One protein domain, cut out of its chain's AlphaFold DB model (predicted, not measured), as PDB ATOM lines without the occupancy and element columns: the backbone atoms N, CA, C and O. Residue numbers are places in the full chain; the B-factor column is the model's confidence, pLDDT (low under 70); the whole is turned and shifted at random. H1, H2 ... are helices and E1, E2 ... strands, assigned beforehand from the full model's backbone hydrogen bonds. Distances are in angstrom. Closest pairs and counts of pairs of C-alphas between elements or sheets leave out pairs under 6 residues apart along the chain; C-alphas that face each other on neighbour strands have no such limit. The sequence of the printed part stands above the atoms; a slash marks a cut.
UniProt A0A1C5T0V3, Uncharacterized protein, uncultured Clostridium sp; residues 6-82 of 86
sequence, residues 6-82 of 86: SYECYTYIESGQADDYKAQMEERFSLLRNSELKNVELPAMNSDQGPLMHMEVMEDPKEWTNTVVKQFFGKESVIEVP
ATOM      1  N   SER A   6     270.200  64.120 142.394       88.75
ATOM      2  CA  SER A   6     270.705  63.563 143.656       88.75
ATOM      3  C   SER A   6     270.136  62.174 143.976       88.75
ATOM      4  O   SER A   6     270.848  61.341 144.529       88.75
ATOM      5  N   TYR A   7     268.866  61.921 143.649       88.94
ATOM      6  CA  TYR A   7     268.225  60.622 143.860       88.94
ATOM      7  C   TYR A   7     268.684  59.587 142.821       88.94
ATOM      8  O   TYR A   7     268.912  58.430 143.172       88.94
ATOM      9  N   GLU A   8     268.882  60.008 141.570       88.38
ATOM     10  CA  GLU A   8     269.462  59.169 140.512       88.38
ATOM     11  C   GLU A   8     270.889  58.741 140.866       88.38
ATOM     12  O   GLU A   8     271.187  57.549 140.865       88.38
ATOM     13  N   CYS A   9     271.744  59.680 141.288       88.62
ATOM     14  CA  CYS A   9     273.096  59.374 141.757       88.62
ATOM     15  C   CYS A   9     273.096  58.426 142.962       88.62
ATOM     16  O   CYS A   9     273.897  57.495 143.001       88.62
ATOM     17  N   TYR A  10     272.206  58.638 143.939       89.88
ATOM     18  CA  TYR A  10     272.087  57.732 145.084       89.88
ATOM     19  C   TYR A  10     271.732  56.307 144.635       89.88
ATOM     20  O   TYR A  10     272.405  55.364 145.033       89.88
ATOM     21  N   THR A  11     270.737  56.159 143.756       90.19
ATOM     22  CA  THR A  11     270.292  54.850 143.239       90.19
ATOM     23  C   THR A  11     271.385  54.166 142.407       90.19
ATOM     24  O   THR A  11     271.595  52.960 142.511       90.19
ATOM     25  N   TYR A  12     272.122  54.938 141.609       89.69
ATOM     26  CA  TYR A  12     273.243  54.453 140.806       89.69
ATOM     27  C   TYR A  12     274.396  53.914 141.669       89.69
ATOM     28  O   TYR A  12     274.989  52.885 141.352       89.69
ATOM     29  N   ILE A  13     274.677  54.572 142.799       89.06
ATOM     30  CA  ILE A  13     275.674  54.111 143.774       89.06
ATOM     31  C   ILE A  13     275.158  52.891 144.543       89.06
ATOM     32  O   ILE A  13     275.856  51.886 144.630       89.06
ATOM     33  N   GLU A  14     273.938  52.952 145.085       92.81
ATOM     34  CA  GLU A  14     273.350  51.872 145.890       92.81
ATOM     35  C   GLU A  14     273.196  50.565 145.098       92.81
ATOM     36  O   GLU A  14     273.384  49.484 145.651       92.81
ATOM     37  N   SER A  15     272.890  50.650 143.801       91.00
ATOM     38  CA  SER A  15     272.719  49.477 142.934       91.00
ATOM     39  C   SER A  15     274.027  48.767 142.561       91.00
ATOM     40  O   SER A  15     273.969  47.666 142.019       91.00
ATOM     41  N   GLY A  16     275.191  49.373 142.825       89.69
ATOM     42  CA  GLY A  16     276.503  48.848 142.426       89.69
ATOM     43  C   GLY A  16     276.919  49.190 140.990       89.69
ATOM     44  O   GLY A  16     278.074  48.977 140.629       89.69
ATOM     45  N   GLN A  17     276.040  49.806 140.189       89.56
ATOM     46  CA  GLN A  17     276.367  50.216 138.817       89.56
ATOM     47  C   GLN A  17     277.547  51.204 138.762       89.56
ATOM     48  O   GLN A  17     278.346  51.165 137.826       89.56
ATOM     49  N   ALA A  18     277.692  52.059 139.782       90.31
ATOM     50  CA  ALA A  18     278.838  52.958 139.914       90.31
ATOM     51  C   ALA A  18     280.172  52.212 140.093       90.31
ATOM     52  O   ALA A  18     281.189  52.619 139.523       90.31
ATOM     53  N   ASP A  19     280.172  51.127 140.871       91.31
ATOM     54  CA  ASP A  19     281.366  50.312 141.107       91.31
ATOM     55  C   ASP A  19     281.735  49.507 139.855       91.31
ATOM     56  O   ASP A  19     282.911  49.460 139.481       91.31
ATOM     57  N   ASP A  20     280.740  48.965 139.149       90.00
ATOM     58  CA  ASP A  20     280.940  48.289 137.866       90.00
ATOM     59  C   ASP A  20     281.536  49.241 136.826       90.00
ATOM     60  O   ASP A  20     282.562  48.937 136.211       90.00
ATOM     61  N   TYR A  21     280.952  50.432 136.665       89.88
ATOM     62  CA  TYR A  21     281.469  51.453 135.752       89.88
ATOM     63  C   TYR A  21     282.913  51.838 136.092       89.88
ATOM     64  O   TYR A  21     283.767  51.945 135.207       89.88
ATOM     65  N   LYS A  22     283.223  51.995 137.383       91.31
ATOM     66  CA  LYS A  22     284.587  52.273 137.839       91.31
ATOM     67  C   LYS A  22     285.551  51.153 137.445       91.31
ATOM     68  O   LYS A  22     286.616  51.452 136.905       91.31
ATOM     69  N   ALA A  23     285.189  49.890 137.668       92.44
ATOM     70  CA  ALA A  23     286.028  48.749 137.305       92.44
ATOM     71  C   ALA A  23     286.284  48.685 135.788       92.44
ATOM     72  O   ALA A  23     287.422  48.492 135.357       92.44
ATOM     73  N   GLN A  24     285.251  48.932 134.975       91.06
ATOM     74  CA  GLN A  24     285.372  49.020 133.515       91.06
ATOM     75  C   GLN A  24     286.309  50.161 133.087       91.06
ATOM     76  O   GLN A  24     287.110  50.003 132.164       91.06
ATOM     77  N   MET A  25     286.274  51.301 133.782       92.00
ATOM     78  CA  MET A  25     287.182  52.418 133.510       92.00
ATOM     79  C   MET A  25     288.624  52.163 133.898       92.00
ATOM     80  O   MET A  25     289.536  52.533 133.152       92.00
ATOM     81  N   GLU A  26     288.850  51.505 135.024       94.88
ATOM     82  CA  GLU A  26     290.190  51.098 135.431       94.88
ATOM     83  C   GLU A  26     290.787  50.087 134.441       94.88
ATOM     84  O   GLU A  26     291.927  50.272 133.999       94.88
ATOM     85  N   GLU A  27     290.004  49.092 134.004       93.88
ATOM     86  CA  GLU A  27     290.379  48.148 132.941       93.88
ATOM     87  C   GLU A  27     290.771  48.897 131.662       93.88
ATOM     88  O   GLU A  27     291.881  48.729 131.146       93.88
ATOM     89  N   ARG A  28     289.911  49.802 131.194       93.69
ATOM     90  CA  ARG A  28     290.156  50.576 129.975       93.69
ATOM     91  C   ARG A  28     291.429  51.410 130.055       93.69
ATOM     92  O   ARG A  28     292.237  51.417 129.123       93.69
ATOM     93  N   PHE A  29     291.634  52.114 131.168       94.69
ATOM     94  CA  PHE A  29     292.832  52.924 131.354       94.69
ATOM     95  C   PHE A  29     294.094  52.077 131.455       94.69
ATOM     96  O   PHE A  29     295.139  52.533 130.994       94.69
ATOM     97  N   SER A  30     294.019  50.863 132.004       96.25
ATOM     98  CA  SER A  30     295.165  49.951 132.035       96.25
ATOM     99  C   SER A  30     295.647  49.597 130.620       96.25
ATOM    100  O   SER A  30     296.847  49.656 130.351       96.25
ATOM    101  N   LEU A  31     294.720  49.354 129.684       95.94
ATOM    102  CA  LEU A  31     295.025  49.065 128.280       95.94
ATOM    103  C   LEU A  31     295.551  50.307 127.551       95.94
ATOM    104  O   LEU A  31     296.599  50.270 126.903       95.94
ATOM    105  N   LEU A  32     294.862  51.439 127.701       95.44
ATOM    106  CA  LEU A  32     295.231  52.692 127.036       95.44
ATOM    107  C   LEU A  32     296.565  53.261 127.532       95.44
ATOM    108  O   LEU A  32     297.297  53.872 126.758       95.44
ATOM    109  N   ARG A  33     296.924  53.058 128.801       96.31
ATOM    110  CA  ARG A  33     298.193  53.552 129.363       96.31
ATOM    111  C   ARG A  33     299.356  52.577 129.186       96.31
ATOM    112  O   ARG A  33     300.494  52.968 129.423       96.31
ATOM    113  N   ASN A  34     299.108  51.346 128.741       95.50
ATOM    114  CA  ASN A  34     300.168  50.382 128.463       95.50
ATOM    115  C   ASN A  34     300.977  50.810 127.224       95.50
ATOM    116  O   ASN A  34     300.447  50.819 126.113       95.50
ATOM    117  N   SER A  35     302.254  51.168 127.396       93.00
ATOM    118  CA  SER A  35     303.135  51.659 126.321       93.00
ATOM    119  C   SER A  35     303.422  50.633 125.224       93.00
ATOM    120  O   SER A  35     303.682  51.031 124.082       93.00
ATOM    121  N   GLU A  36     303.339  49.345 125.563       95.62
ATOM    122  CA  GLU A  36     303.625  48.222 124.665       95.62
ATOM    123  C   GLU A  36     302.483  47.978 123.671       95.62
ATOM    124  O   GLU A  36     302.697  47.452 122.581       95.62
ATOM    125  N   LEU A  37     301.262  48.406 124.008       94.88
ATOM    126  CA  LEU A  37     300.101  48.286 123.132       94.88
ATOM    127  C   LEU A  37     300.002  49.505 122.213       94.88
ATOM    128  O   LEU A  37     299.764  50.626 122.673       94.88
ATOM    129  N   LYS A  38     300.165  49.285 120.905       94.44
ATOM    130  CA  LYS A  38     299.976  50.309 119.859       94.44
ATOM    131  C   LYS A  38     298.577  50.290 119.254       94.44
ATOM    132  O   LYS A  38     298.023  51.353 118.990       94.44
ATOM    133  N   ASN A  39     298.004  49.101 119.100       96.44
ATOM    134  CA  ASN A  39     296.640  48.880 118.635       96.44
ATOM    135  C   ASN A  39     295.838  48.329 119.811       96.44
ATOM    136  O   ASN A  39     296.206  47.293 120.363       96.44
ATOM    137  N   VAL A  40     294.820  49.066 120.246       95.94
ATOM    138  CA  VAL A  40     294.097  48.785 121.486       95.94
ATOM    139  C   VAL A  40     292.647  48.446 121.174       95.94
ATOM    140  O   VAL A  40     291.935  49.234 120.559       95.94
ATOM    141  N   GLU A  41     292.209  47.288 121.644       95.19
ATOM    142  CA  GLU A  41     290.810  46.872 121.635       95.19
ATOM    143  C   GLU A  41     290.243  47.097 123.033       95.19
ATOM    144  O   GLU A  41     290.817  46.642 124.025       95.19
ATOM    145  N   LEU A  42     289.157  47.858 123.122       94.00
ATOM    146  CA  LEU A  42     288.504  48.180 124.384       94.00
ATOM    147  C   LEU A  42     287.196  47.399 124.467       94.00
ATOM    148  O   LEU A  42     286.360  47.555 123.579       94.00
ATOM    149  N   PRO A  43     286.994  46.577 125.510       92.94
ATOM    150  CA  PRO A  43     285.709  45.933 125.725       92.94
ATOM    151  C   PRO A  43     284.604  46.982 125.862       92.94
ATOM    152  O   PRO A  43     284.793  47.975 126.572       92.94
ATOM    153  N   ALA A  44     283.458  46.727 125.232       89.44
ATOM    154  CA  ALA A  44     282.274  47.567 125.350       89.44
ATOM    155  C   ALA A  44     281.914  47.810 126.822       89.44
ATOM    156  O   ALA A  44     282.071  46.928 127.681       89.44
ATOM    157  N   MET A  45     281.457  49.020 127.117       86.38
ATOM    158  CA  MET A  45     280.965  49.380 128.444       86.38
ATOM    159  C   MET A  45     279.475  49.091 128.573       86.38
ATOM    160  O   MET A  45     278.774  48.884 127.583       86.38
ATOM    161  N   ASN A  46     278.983  49.087 129.810       79.88
ATOM    162  CA  ASN A  46     277.544  49.012 130.040       79.88
ATOM    163  C   ASN A  46     276.851  50.195 129.344       79.88
ATOM    164  O   ASN A  46     277.301  51.338 129.447       79.88
ATOM    165  N   SER A  47     275.751  49.906 128.646       69.19
ATOM    166  CA  SER A  47     274.970  50.906 127.909       69.19
ATOM    167  C   SER A  47     274.224  51.875 128.827       69.19
ATOM    168  O   SER A  47     273.953  53.006 128.429       69.19
ATOM    169  N   ASP A  48     273.920  51.451 130.057       72.88
ATOM    170  CA  ASP A  48     273.350  52.295 131.104       72.88
ATOM    171  C   ASP A  48     274.454  52.767 132.060       72.88
ATOM    172  O   ASP A  48     274.894  52.044 132.956       72.88
ATOM    173  N   GLN A  49     274.938  53.986 131.827       69.19
ATOM    174  CA  GLN A  49     275.943  54.652 132.663       69.19
ATOM    175  C   GLN A  49     275.297  55.547 133.738       69.19
ATOM    176  O   GLN A  49     275.982  56.323 134.410       69.19
ATOM    177  N   GLY A  50     273.976  55.425 133.922       79.19
ATOM    178  CA  GLY A  50     273.200  56.200 134.878       79.19
ATOM    179  C   GLY A  50     273.415  57.709 134.700       79.19
ATOM    180  O   GLY A  50     273.190  58.239 133.613       79.19
ATOM    181  N   PRO A  51     273.851  58.438 135.745       82.94
ATOM    182  CA  PRO A  51     274.053  59.884 135.678       82.94
ATOM    183  C   PRO A  51     275.332  60.294 134.927       82.94
ATOM    184  O   PRO A  51     275.581  61.490 134.756       82.94
ATOM    185  N   LEU A  52     276.187  59.343 134.538       83.38
ATOM    186  CA  LEU A  52     277.445  59.628 133.860       83.38
ATOM    187  C   LEU A  52     277.229  59.667 132.348       83.38
ATOM    188  O   LEU A  52     276.688  58.746 131.750       83.38
ATOM    189  N   MET A  53     277.688  60.752 131.729       75.62
ATOM    190  CA  MET A  53     277.670  60.926 130.280       75.62
ATOM    191  C   MET A  53     279.100  60.790 129.763       75.62
ATOM    192  O   MET A  53     279.861  61.762 129.797       75.62
ATOM    193  N   HIS A  54     279.482  59.602 129.296       80.50
ATOM    194  CA  HIS A  54     280.765  59.388 128.624       80.50
ATOM    195  C   HIS A  54     280.553  59.126 127.132       80.50
ATOM    196  O   HIS A  54     279.689  58.351 126.732       80.50
ATOM    197  N   MET A  55     281.338  59.800 126.287       84.31
ATOM    198  CA  MET A  55     281.331  59.526 124.848       84.31
ATOM    199  C   MET A  55     282.256  58.348 124.557       84.31
ATOM    200  O   MET A  55     283.481  58.476 124.627       84.31
ATOM    201  N   GLU A  56     281.654  57.205 124.238       85.94
ATOM    202  CA  GLU A  56     282.373  55.956 124.012       85.94
ATOM    203  C   GLU A  56     283.173  55.922 122.704       85.94
ATOM    204  O   GLU A  56     282.908  56.664 121.751       85.94
ATOM    205  N   VAL A  57     284.190  55.055 122.676       91.06
ATOM    206  CA  VAL A  57     284.798  54.628 121.410       91.06
ATOM    207  C   VAL A  57     283.855  53.633 120.750       91.06
ATOM    208  O   VAL A  57     283.168  52.891 121.436       91.06
ATOM    209  N   MET A  58     283.841  53.614 119.429       92.19
ATOM    210  CA  MET A  58     282.947  52.778 118.641       92.19
ATOM    211  C   MET A  58     283.728  51.654 117.957       92.19
ATOM    212  O   MET A  58     284.965  51.644 117.943       92.19
ATOM    213  N   GLU A  59     283.010  50.724 117.339       92.44
ATOM    214  CA  GLU A  59     283.611  49.663 116.524       92.44
ATOM    215  C   GLU A  59     284.303  50.220 115.264       92.44
ATOM    216  O   GLU A  59     285.344  49.703 114.855       92.44
ATOM    217  N   ASP A  60     283.771  51.293 114.655       91.31
ATOM    218  CA  ASP A  60     284.404  51.921 113.489       91.31
ATOM    219  C   ASP A  60     285.617  52.777 113.918       91.31
ATOM    220  O   ASP A  60     285.458  53.814 114.570       91.31
ATOM    221  N   PRO A  61     286.852  52.416 113.513       88.12
ATOM    222  CA  PRO A  61     288.065  53.161 113.858       88.12
ATOM    223  C   PRO A  61     288.116  54.593 113.300       88.12
ATOM    224  O   PRO A  61     289.020  55.355 113.664       88.12
ATOM    225  N   LYS A  62     287.215  54.956 112.378       90.88
ATOM    226  CA  LYS A  62     287.122  56.303 111.797       90.88
ATOM    227  C   LYS A  62     286.253  57.251 112.613       90.88
ATOM    228  O   LYS A  62     286.241  58.444 112.306       90.88
ATOM    229  N   GLU A  63     285.572  56.754 113.641       94.94
ATOM    230  CA  GLU A  63     284.751  57.588 114.505       94.94
ATOM    231  C   GLU A  63     285.579  58.666 115.211       94.94
ATOM    232  O   GLU A  63     286.781  58.528 115.490       94.94
ATOM    233  N   TRP A  64     284.921  59.797 115.468       93.00
ATOM    234  CA  TRP A  64     285.581  60.971 116.031       93.00
ATOM    235  C   TRP A  64     286.182  60.674 117.409       93.00
ATOM    236  O   TRP A  64     287.332  61.030 117.678       93.00
ATOM    237  N   THR A  65     285.436  59.972 118.263       92.31
ATOM    238  CA  THR A  65     285.874  59.597 119.613       92.31
ATOM    239  C   THR A  65     287.107  58.698 119.565       92.31
ATOM    240  O   THR A  65     288.095  58.991 120.238       92.31
ATOM    241  N   ASN A  66     287.132  57.688 118.692       94.69
ATOM    242  CA  ASN A  66     288.291  56.816 118.475       94.69
ATOM    243  C   ASN A  66     289.525  57.615 118.041       94.69
ATOM    244  O   ASN A  66     290.639  57.367 118.512       94.69
ATOM    245  N   THR A  67     289.330  58.609 117.171       94.31
ATOM    246  CA  THR A  67     290.409  59.481 116.694       94.31
ATOM    247  C   THR A  67     290.994  60.339 117.814       94.31
ATOM    248  O   THR A  67     292.216  60.423 117.942       94.31
ATOM    249  N   VAL A  68     290.154  60.943 118.654       94.69
ATOM    250  CA  VAL A  68     290.622  61.754 119.788       94.69
ATOM    251  C   VAL A  68     291.312  60.879 120.835       94.69
ATOM    252  O   VAL A  68     292.400  61.219 121.303       94.69
ATOM    253  N   VAL A  69     290.731  59.723 121.170       94.44
ATOM    254  CA  VAL A  69     291.284  58.806 122.178       94.44
ATOM    255  C   VAL A  69     292.639  58.257 121.731       94.44
ATOM    256  O   VAL A  69     293.597  58.311 122.506       94.44
ATOM    257  N   LYS A  70     292.782  57.796 120.480       95.12
ATOM    258  CA  LYS A  70     294.077  57.287 120.003       95.12
ATOM    259  C   LYS A  70     295.157  58.372 119.998       95.12
ATOM    260  O   LYS A  70     296.285  58.098 120.393       95.12
ATOM    261  N   GLN A  71     294.816  59.606 119.621       95.25
ATOM    262  CA  GLN A  71     295.764  60.724 119.631       95.25
ATOM    263  C   GLN A  71     296.198  61.079 121.054       95.25
ATOM    264  O   GLN A  71     297.390  61.235 121.305       95.25
ATOM    265  N   PHE A  72     295.249  61.150 121.990       95.19
ATOM    266  CA  PHE A  72     295.533  61.480 123.383       95.19
ATOM    267  C   PHE A  72     296.450  60.447 124.056       95.19
ATOM    268  O   PHE A  72     297.388  60.817 124.758       95.19
ATOM    269  N   PHE A  73     296.215  59.153 123.815       95.44
ATOM    270  CA  PHE A  73     297.001  58.063 124.408       95.44
ATOM    271  C   PHE A  73     298.204  57.614 123.562       95.44
ATOM    272  O   PHE A  73     298.881  56.650 123.926       95.44
ATOM    273  N   GLY A  74     298.485  58.282 122.438       95.62
ATOM    274  CA  GLY A  74     299.606  57.939 121.556       95.62
ATOM    275  C   GLY A  74     299.509  56.531 120.955       95.62
ATOM    276  O   GLY A  74     300.509  55.812 120.893       95.62
ATOM    277  N   LYS A  75     298.298  56.121 120.563       96.19
ATOM    278  CA  LYS A  75     297.987  54.825 119.944       96.19
ATOM    279  C   LYS A  75     297.855  54.951 118.429       96.19
ATOM    280  O   LYS A  75     297.491  56.001 117.906       96.19
ATOM    281  N   GLU A  76     298.111  53.852 117.731       95.81
ATOM    282  CA  GLU A  76     297.897  53.726 116.285       95.81
ATOM    283  C   GLU A  76     296.419  53.453 115.975       95.81
ATOM    284  O   GLU A  76     295.845  54.049 115.059       95.81
ATOM    285  N   SER A  77     295.785  52.615 116.799       95.38
ATOM    286  CA  SER A  77     294.378  52.232 116.698       95.38
ATOM    287  C   SER A  77     293.747  52.111 118.082       95.38
ATOM    288  O   SER A  77     294.391  51.636 119.023       95.38
ATOM    289  N   VAL A  78     292.487  52.529 118.185       96.06
ATOM    290  CA  VAL A  78     291.606  52.267 119.323       96.06
ATOM    291  C   VAL A  78     290.226  51.940 118.762       96.06
ATOM    292  O   VAL A  78     289.677  52.762 118.025       96.06
ATOM    293  N   ILE A  79     289.686  50.765 119.082       96.12
ATOM    294  CA  ILE A  79     288.335  50.336 118.684       96.12
ATOM    295  C   ILE A  79     287.602  49.696 119.855       96.12
ATOM    296  O   ILE A  79     288.233  49.185 120.783       96.12
ATOM    297  N   GLU A  80     286.277  49.728 119.802       94.44
ATOM    298  CA  GLU A  80     285.443  48.929 120.689       94.44
ATOM    299  C   GLU A  80     285.332  47.497 120.163       94.44
ATOM    300  O   GLU A  80     285.253  47.271 118.955       94.44
ATOM    301  N   VAL A  81     285.328  46.536 121.083       93.94
ATOM    302  CA  VAL A  81     284.989  45.140 120.807       93.94
ATOM    303  C   VAL A  81     283.900  44.673 121.775       93.94
ATOM    304  O   VAL A  81     283.896  45.103 122.934       93.94
ATOM    305  N   PRO A  82     282.992  43.771 121.358       89.56
ATOM    306  CA  PRO A  82     281.977  43.226 122.248       89.56
ATOM    307  C   PRO A  82     282.597  42.648 123.525       89.56
ATOM    308  O   PRO A  82     283.530  41.840 123.476       89.56
TER     309      PRO A  82
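This is residues 6 to 82 of the 86 residues of an uncharacterized protein of uncultured Clostridium sp (UniProt A0A1C5T0V3). A small two-stranded parallel sheet, E1 beside E2, has two helices over one face, the long H2 by E1 and the short H3 by E2; H2 runs away from this body, and the short H1 turns off at its far end to make a corner. The long unnamed stretch, residues 44 to 63, loops out from E1 toward the H1 end and folds back to H3. The printed part has 77 residues, with three named helices and two named strands in the order H1, H2, E1, H3, E2, and its class is mixed, helices and strands. It is only just compact, close to loose, with a radius of gyration of the C-alphas of 13.7 A, and elongated, with spans of 41 by 22 by 21 A.

Begin at E1, residues 39 to 43, and E2, residues 77 to 81, which are parallel neighbours with 24 degrees between their directions. Look for N 42 and O 79 at 2.8 A and N 40 and O 77 at 2.9 A, both within hydrogen-bond range. Next, find H3, residues 64 to 72, whose closest C-alphas to E2 are those of Lys 70 and Val 78, 5.6 A apart. E1, H3 and E2 form a strand-helix-strand unit, two parallel neighbour strands with a helix between them in the chain, and its crossover is right-handed. Then look at H2, residues 17 to 33: the closest C-alphas of H2 and E1 are those of Arg 28 and Leu 42, 6.3 A apart. H2 and H3 are only just apart, with 8.5 A at the closest. H1, residues 6 to 14, is close to H2 but not clearly touching, the closest C-alphas being those of Tyr 12 and Ala 18 at 5.9 A, and their lines are about perpendicular at 75 degrees. In H1, H2 and H3, every O i to N i+4 pair is within hydrogen-bond range.

Find C-alpha 39 at (296.640, 48.880, 118.635); from there E1 runs 13.4 A to C-alpha 43. E2 runs 12.5 A from Ser 77 to Val 81, where C-alpha 81 stands at (284.989, 45.140, 120.807). H2 is the longest helix, 24.0 A from C-alpha 17 to C-alpha 33. H3 spans 12.4 A from Trp 64 to Phe 72. H1 spans 12.2 A from C-alpha 6 at (270.705, 63.563, 143.656) to Glu 14.

The two C-alphas farthest apart are those of Tyr 7 and Glu 36, at 42.1 A. The printed part has no cut. The link from E1 to H3, 20 residues, is long; those from H1 to H2, H2 to E1 and H3 to E2 are tight. Mean pLDDT of the printed part is 90.8, and in the B-factor column you will find residues 47 and 49 under 70.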